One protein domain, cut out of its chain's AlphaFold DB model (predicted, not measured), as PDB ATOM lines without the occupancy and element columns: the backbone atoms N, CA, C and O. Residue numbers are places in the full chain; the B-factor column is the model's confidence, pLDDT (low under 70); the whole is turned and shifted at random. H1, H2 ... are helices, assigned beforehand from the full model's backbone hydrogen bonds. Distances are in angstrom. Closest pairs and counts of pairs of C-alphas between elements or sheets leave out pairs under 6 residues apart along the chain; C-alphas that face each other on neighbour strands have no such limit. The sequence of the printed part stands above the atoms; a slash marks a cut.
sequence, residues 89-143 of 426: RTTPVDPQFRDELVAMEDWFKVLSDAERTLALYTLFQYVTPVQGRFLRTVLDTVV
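Overview. This is residues 89 to 143 of the 426 residues of the protein "SAM domain-containing protein" of Allomyces macrogynus (strain ATCC 38327) (UniProt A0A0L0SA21). Three helices are strung end to end in an open zigzag: H1 and H2 meet near their ends as a V, and H3 folds back from the far end of H2 in a second, narrower V. The contacts are few, and residues 89 to 106, a tail with most of H1, stick out at one end, as do residues 137 to 143 of H3 at the other. The printed part has 55 residues with three named helices, H1, H2 and H3 in that order, and no named strand; the class is all helix. The whole is loose, with a radius of gyration of the C-alphas of 13.1 A and spans of 38 by 27 by 22 A.

Along the chain. Start at Arg 89 and pass residues 89 to 94 to C-alpha 95 at (236.884, 246.282, 255.913). From there H1 runs through residues 95 to 110, 23.0 A long. Next find H2, residues 113 to 126, 20.4 A long, with C-alpha 113 at (260.665, 239.145, 270.772). H3, residues 129 to 143, covers 20.6 A and ends at C-alpha 143, (248.206, 238.372, 279.594).

Arrangement. Look at the C-alphas of Phe 108 and Arg 116, the closest of H1 and H2, 6.5 A apart: these helices are close but not clearly touching. They run opposite ways at a steep tilt of 42 degrees. H2 and H3 are also close but not clearly touching, their closest C-alphas being those of Phe 124 and Gly 132, 6.7 A apart. They run opposite ways at a shallow tilt of 28 degrees. H1 and H3 are apart. In H1 and H3 every O i to N i+4 pair is within hydrogen-bond range; in H2, 9 of 10 are.

Size, cuts and confidence. The two C-alphas farthest apart are those of Thr 90 and Ala 114, 38.8 A. The printed part has no cut, and both links between helices are tight. Mean pLDDT of the printed part is 79.2; look for values under 70 at residues 89 to 92 and residue 97.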
ATOM      1  N   ARG A  89     226.320 249.458 266.002       69.88
ATOM      2  CA  ARG A  89     226.478 248.014 266.265       69.88
ATOM      3  C   ARG A  89     226.433 247.144 265.001       69.88
ATOM      4  O   ARG A  89     226.938 246.025 265.032       69.88
ATOM      5  N   THR A  90     225.787 247.602 263.927       69.88
ATOM      6  CA  THR A  90     225.571 246.822 262.689       69.88
ATOM      7  C   THR A  90     226.379 247.313 261.496       69.88
ATOM      8  O   THR A  90     226.686 246.504 260.623       69.88
ATOM      9  N   THR A  91     226.810 248.575 261.496       58.66
ATOM     10  CA  THR A  91     227.896 249.091 260.667       58.66
ATOM     11  C   THR A  91     229.134 248.243 260.952       58.66
ATOM     12  O   THR A  91     229.669 248.288 262.064       58.66
ATOM     13  N   PRO A  92     229.591 247.411 259.999       62.25
ATOM     14  CA  PRO A  92     230.780 246.618 260.224       62.25
ATOM     15  C   PRO A  92     231.963 247.572 260.372       62.25
ATOM     16  O   PRO A  92     232.140 248.466 259.547       62.25
ATOM     17  N   VAL A  93     232.783 247.349 261.404       71.06
ATOM     18  CA  VAL A  93     234.129 247.934 261.495       71.06
ATOM     19  C   VAL A  93     234.791 247.812 260.123       71.06
ATOM     20  O   VAL A  93     234.830 246.704 259.581       71.06
ATOM     21  N   ASP A  94     235.226 248.953 259.586       73.19
ATOM     22  CA  ASP A  94     235.617 249.146 258.187       73.19
ATOM     23  C   ASP A  94     236.459 247.969 257.653       73.19
ATOM     24  O   ASP A  94     237.449 247.602 258.296       73.19
ATOM     25  N   PRO A  95     236.082 247.341 256.516       74.19
ATOM     26  CA  PRO A  95     236.884 246.282 255.913       74.19
ATOM     27  C   PRO A  95     238.346 246.693 255.698       74.19
ATOM     28  O   PRO A  95     239.217 245.871 255.968       74.19
ATOM     29  N   GLN A  96     238.641 247.948 255.330       73.19
ATOM     30  CA  GLN A  96     240.031 248.392 255.182       73.19
ATOM     31  C   GLN A  96     240.774 248.354 256.525       73.19
ATOM     32  O   GLN A  96     241.853 247.776 256.614       73.19
ATOM     33  N   PHE A  97     240.176 248.880 257.599       69.25
ATOM     34  CA  PHE A  97     240.756 248.806 258.945       69.25
ATOM     35  C   PHE A  97     240.915 247.360 259.455       69.25
ATOM     36  O   PHE A  97     241.853 247.059 260.193       69.25
ATOM     37  N   ARG A  98     240.032 246.433 259.058       75.25
ATOM     38  CA  ARG A  98     240.186 245.000 259.368       75.25
ATOM     39  C   ARG A  98     241.375 244.384 258.634       75.25
ATOM     40  O   ARG A  98     242.158 243.683 259.271       75.25
ATOM     41  N   ASP A  99     241.536 244.677 257.349       81.44
ATOM     42  CA  ASP A  99     242.674 244.206 256.556       81.44
ATOM     43  C   ASP A  99     243.997 244.820 257.059       81.44
ATOM     44  O   ASP A  99     245.008 244.122 257.154       81.44
ATOM     45  N   GLU A 100     243.986 246.087 257.490       79.81
ATOM     46  CA  GLU A 100     245.115 246.742 258.167       79.81
ATOM     47  C   GLU A 100     245.461 246.074 259.509       79.81
ATOM     48  O   GLU A 100     246.639 245.834 259.783       79.81
ATOM     49  N   LEU A 101     244.468 245.709 260.332       78.56
ATOM     50  CA  LEU A 101     244.700 244.967 261.578       78.56
ATOM     51  C   LEU A 101     245.268 243.562 261.331       78.56
ATOM     52  O   LEU A 101     246.169 243.146 262.058       78.56
ATOM     53  N   VAL A 102     244.790 242.842 260.310       81.00
ATOM     54  CA  VAL A 102     245.334 241.523 259.934       81.00
ATOM     55  C   VAL A 102     246.770 241.657 259.421       81.00
ATOM     56  O   VAL A 102     247.641 240.898 259.845       81.00
ATOM     57  N   ALA A 103     247.057 242.666 258.592       80.75
ATOM     58  CA  ALA A 103     248.416 242.960 258.141       80.75
ATOM     59  C   ALA A 103     249.352 243.295 259.318       80.75
ATOM     60  O   ALA A 103     250.471 242.783 259.372       80.75
ATOM     61  N   MET A 104     248.890 244.083 260.298       75.81
ATOM     62  CA  MET A 104     249.640 244.328 261.535       75.81
ATOM     63  C   MET A 104     249.867 243.043 262.342       75.81
ATOM     64  O   MET A 104     250.982 242.825 262.818       75.81
ATOM     65  N   GLU A 105     248.856 242.181 262.493       80.88
ATOM     66  CA  GLU A 105     248.987 240.903 263.206       80.88
ATOM     67  C   GLU A 105     250.053 240.007 262.552       80.88
ATOM     68  O   GLU A 105     250.909 239.451 263.243       80.88
ATOM     69  N   ASP A 106     250.061 239.924 261.219       82.81
ATOM     70  CA  ASP A 106     251.055 239.163 260.461       82.81
ATOM     71  C   ASP A 106     252.462 239.775 260.537       82.81
ATOM     72  O   ASP A 106     253.441 239.036 260.675       82.81
ATOM     73  N   TRP A 107     252.601 241.106 260.566       79.12
ATOM     74  CA  TRP A 107     253.891 241.745 260.861       79.12
ATOM     75  C   TRP A 107     254.383 241.377 262.273       79.12
ATOM     76  O   TRP A 107     255.538 240.980 262.443       79.12
ATOM     77  N   PHE A 108     253.508 241.406 263.286       77.06
ATOM     78  CA  PHE A 108     253.850 241.009 264.660       77.06
ATOM     79  C   PHE A 108     254.194 239.511 264.814       77.06
ATOM     80  O   PHE A 108     254.922 239.155 265.748       77.06
ATOM     81  N   LYS A 109     253.748 238.632 263.904       79.38
ATOM     82  CA  LYS A 109     254.175 237.216 263.857       79.38
ATOM     83  C   LYS A 109     255.619 237.050 263.377       79.38
ATOM     84  O   LYS A 109     256.307 236.162 263.878       79.38
ATOM     85  N   VAL A 110     256.073 237.891 262.443       84.69
ATOM     86  CA  VAL A 110     257.408 237.802 261.815       84.69
ATOM     87  C   VAL A 110     258.511 238.462 262.659       84.69
ATOM     88  O   VAL A 110     259.658 238.021 262.606       84.69
ATOM     89  N   LEU A 111     258.183 239.479 263.462       84.19
ATOM     90  CA  LEU A 111     259.134 240.141 264.368       84.19
ATOM     91  C   LEU A 111     259.617 239.216 265.503       84.19
ATOM     92  O   LEU A 111     258.829 238.492 266.116       84.19
ATOM     93  N   SER A 112     260.907 239.300 265.848       84.81
ATOM     94  CA  SER A 112     261.474 238.635 267.033       84.81
ATOM     95  C   SER A 112     260.990 239.279 268.338       84.81
ATOM     96  O   SER A 112     260.513 240.411 268.340       84.81
ATOM     97  N   ASP A 113     261.149 238.611 269.485       80.00
ATOM     98  CA  ASP A 113     260.665 239.145 270.772       80.00
ATOM     99  C   ASP A 113     261.277 240.507 271.149       80.00
ATOM    100  O   ASP A 113     260.590 241.356 271.726       80.00
ATOM    101  N   ALA A 114     262.535 240.762 270.772       81.12
ATOM    102  CA  ALA A 114     263.177 242.060 270.977       81.12
ATOM    103  C   ALA A 114     262.538 243.155 270.104       81.12
ATOM    104  O   ALA A 114     262.260 244.254 270.586       81.12
ATOM    105  N   GLU A 115     262.250 242.846 268.838       85.38
ATOM    106  CA  GLU A 115     261.613 243.769 267.896       85.38
ATOM    107  C   GLU A 115     260.135 243.990 268.237       85.38
ATOM    108  O   GLU A 115     259.680 245.129 268.210       85.38
ATOM    109  N   ARG A 116     259.399 242.947 268.651       83.62
ATOM    110  CA  ARG A 116     258.034 243.064 269.193       83.62
ATOM    111  C   ARG A 116     257.992 243.991 270.407       83.62
ATOM    112  O   ARG A 116     257.124 244.859 270.486       83.62
ATOM    113  N   THR A 117     258.942 243.838 271.334       84.12
ATOM    114  CA  THR A 117     259.047 244.695 272.528       84.12
ATOM    115  C   THR A 117     259.354 246.146 272.146       84.12
ATOM    116  O   THR A 117     258.720 247.060 272.669       84.12
ATOM    117  N   LEU A 118     260.266 246.372 271.192       85.88
ATOM    118  CA  LEU A 118     260.559 247.704 270.647       85.88
ATOM    119  C   LEU A 118     259.355 248.325 269.927       85.88
ATOM    120  O   LEU A 118     259.038 249.484 270.183       85.88
ATOM    121  N   ALA A 119     258.653 247.566 269.085       83.75
ATOM    122  CA  ALA A 119     257.467 248.024 268.366       83.75
ATOM    123  C   ALA A 119     256.372 248.477 269.343       83.75
ATOM    124  O   ALA A 119     255.902 249.612 269.249       83.75
ATOM    125  N   LEU A 120     256.047 247.656 270.349       82.56
ATOM    126  CA  LEU A 120     255.107 248.022 271.414       82.56
ATOM    127  C   LEU A 120     255.584 249.246 272.211       82.56
ATOM    128  O   LEU A 120     254.785 250.139 272.485       82.56
ATOM    129  N   TYR A 121     256.875 249.337 272.543       82.94
ATOM    130  CA  TYR A 121     257.434 250.495 273.247       82.94
ATOM    131  C   TYR A 121     257.346 251.790 272.424       82.94
ATOM    132  O   TYR A 121     257.030 252.844 272.975       82.94
ATOM    133  N   THR A 122     257.566 251.733 271.105       86.44
ATOM    134  CA  THR A 122     257.359 252.892 270.218       86.44
ATOM    135  C   THR A 122     255.881 253.234 270.042       86.44
ATOM    136  O   THR A 122     255.533 254.409 270.070       86.44
ATOM    137  N   LEU A 123     254.990 252.239 269.962       83.62
ATOM    138  CA  LEU A 123     253.543 252.459 269.923       83.62
ATOM    139  C   LEU A 123     253.076 253.212 271.180       83.62
ATOM    140  O   LEU A 123     252.394 254.228 271.070       83.62
ATOM    141  N   PHE A 124     253.535 252.800 272.367       80.25
ATOM    142  CA  PHE A 124     253.250 253.483 273.634       80.25
ATOM    143  C   PHE A 124     253.799 254.922 273.740       80.25
ATOM    144  O   PHE A 124     253.358 255.644 274.630       80.25
ATOM    145  N   GLN A 125     254.706 255.365 272.859       82.12
ATOM    146  CA  GLN A 125     255.166 256.766 272.801       82.12
ATOM    147  C   GLN A 125     254.259 257.676 271.955       82.12
ATOM    148  O   GLN A 125     254.254 258.885 272.173       82.12
ATOM    149  N   TYR A 126     253.503 257.119 271.002       80.00
ATOM    150  CA  TYR A 126     252.614 257.877 270.105       80.00
ATOM    151  C   TYR A 126     251.119 257.697 270.420       80.00
ATOM    152  O   TYR A 126     250.279 258.435 269.913       80.00
ATOM    153  N   VAL A 127     250.784 256.731 271.274       87.56
ATOM    154  CA  VAL A 127     249.432 256.458 271.773       87.56
ATOM    155  C   VAL A 127     249.016 257.490 272.834       87.56
ATOM    156  O   VAL A 127     249.726 257.716 273.812       87.56
ATOM    157  N   THR A 128     247.837 258.102 272.672       88.19
ATOM    158  CA  THR A 128     247.308 259.113 273.617       88.19
ATOM    159  C   THR A 128     247.060 258.522 275.016       88.19
ATOM    160  O   THR A 128     246.807 257.321 275.135       88.19
ATOM    161  N   PRO A 129     247.040 259.316 276.108       77.44
ATOM    162  CA  PRO A 129     246.851 258.785 277.466       77.44
ATOM    163  C   PRO A 129     245.528 258.022 277.684       77.44
ATOM    164  O   PRO A 129     245.460 257.166 278.567       77.44
ATOM    165  N   VAL A 130     244.488 258.282 276.880       76.00
ATOM    166  CA  VAL A 130     243.224 257.521 276.907       76.00
ATOM    167  C   VAL A 130     243.387 256.176 276.193       76.00
ATOM    168  O   VAL A 130     243.128 255.127 276.785       76.00
ATOM    169  N   GLN A 131     243.907 256.185 274.962       78.44
ATOM    170  CA  GLN A 131     244.216 254.968 274.202       78.44
ATOM    171  C   GLN A 131     245.253 254.086 274.929       78.44
ATOM    172  O   GLN A 131     245.165 252.865 274.871       78.44
ATOM    173  N   GLY A 132     246.191 254.675 275.675       78.31
ATOM    174  CA  GLY A 132     247.204 253.962 276.458       78.31
ATOM    175  C   GLY A 132     246.637 253.260 277.692       78.31
ATOM    176  O   GLY A 132     247.130 252.198 278.071       78.31
ATOM    177  N   ARG A 133     245.558 253.793 278.288       79.19
ATOM    178  CA  ARG A 133     244.772 253.077 279.309       79.19
ATOM    179  C   ARG A 133     244.031 251.896 278.684       79.19
ATOM    180  O   ARG A 133     244.113 250.800 279.224       79.19
ATOM    181  N   PHE A 134     243.383 252.093 277.533       80.62
ATOM    182  CA  PHE A 134     242.729 251.013 276.785       80.62
ATOM    183  C   PHE A 134     243.718 249.898 276.401       80.62
ATOM    184  O   PHE A 134     243.500 248.745 276.760       80.62
ATOM    185  N   LEU A 135     244.845 250.241 275.770       79.75
ATOM    186  CA  LEU A 135     245.883 249.292 275.358       79.75
ATOM    187  C   LEU A 135     246.480 248.540 276.556       79.75
ATOM    188  O   LEU A 135     246.705 247.337 276.466       79.75
ATOM    189  N   ARG A 136     246.670 249.208 277.704       80.25
ATOM    190  CA  ARG A 136     247.068 248.542 278.952       80.25
ATOM    191  C   ARG A 136     246.016 247.534 279.414       80.25
ATOM    192  O   ARG A 136     246.386 246.405 279.705       80.25
ATOM    193  N   THR A 137     244.736 247.904 279.447       82.50
ATOM    194  CA  THR A 137     243.644 246.991 279.830       82.50
ATOM    195  C   THR A 137     243.536 245.796 278.878       82.50
ATOM    196  O   THR A 137     243.337 244.677 279.343       82.50
ATOM    197  N   VAL A 138     243.714 246.002 277.568       81.88
ATOM    198  CA  VAL A 138     243.718 244.926 276.560       81.88
ATOM    199  C   VAL A 138     244.928 244.005 276.727       81.88
ATOM    200  O   VAL A 138     244.763 242.790 276.758       81.88
ATOM    201  N   LEU A 139     246.138 244.541 276.900       80.56
ATOM    202  CA  LEU A 139     247.322 243.714 277.159       80.56
ATOM    203  C   LEU A 139     247.193 242.943 278.478       80.56
ATOM    204  O   LEU A 139     247.557 241.776 278.539       80.56
ATOM    205  N   ASP A 140     246.614 243.548 279.511       81.31
ATOM    206  CA  ASP A 140     246.358 242.927 280.812       81.31
ATOM    207  C   ASP A 140     245.262 241.833 280.727       81.31
ATOM    208  O   ASP A 140     245.388 240.775 281.342       81.31
ATOM    209  N   THR A 141     244.212 241.985 279.904       78.25
ATOM    210  CA  THR A 141     243.276 240.871 279.625       78.25
ATOM    211  C   THR A 141     243.896 239.773 278.759       78.25
ATOM    212  O   THR A 141     243.650 238.602 279.042       78.25
ATOM    213  N   VAL A 142     244.736 240.102 277.773       76.69
ATOM    214  CA  VAL A 142     245.475 239.116 276.960       76.69
ATOM    215  C   VAL A 142     246.482 238.337 277.812       76.69
ATOM    216  O   VAL A 142     246.508 237.110 277.744       76.69
ATOM    217  N   VAL A 143     247.250 239.009 278.674       80.06
ATOM    218  CA  VAL A 143     248.206 238.372 279.594       80.06
ATOM    219  C   VAL A 143     247.481 237.503 280.620       80.06
ATOM    220  O   VAL A 143     247.880 236.358 280.801       80.06
TER     221      VAL A 143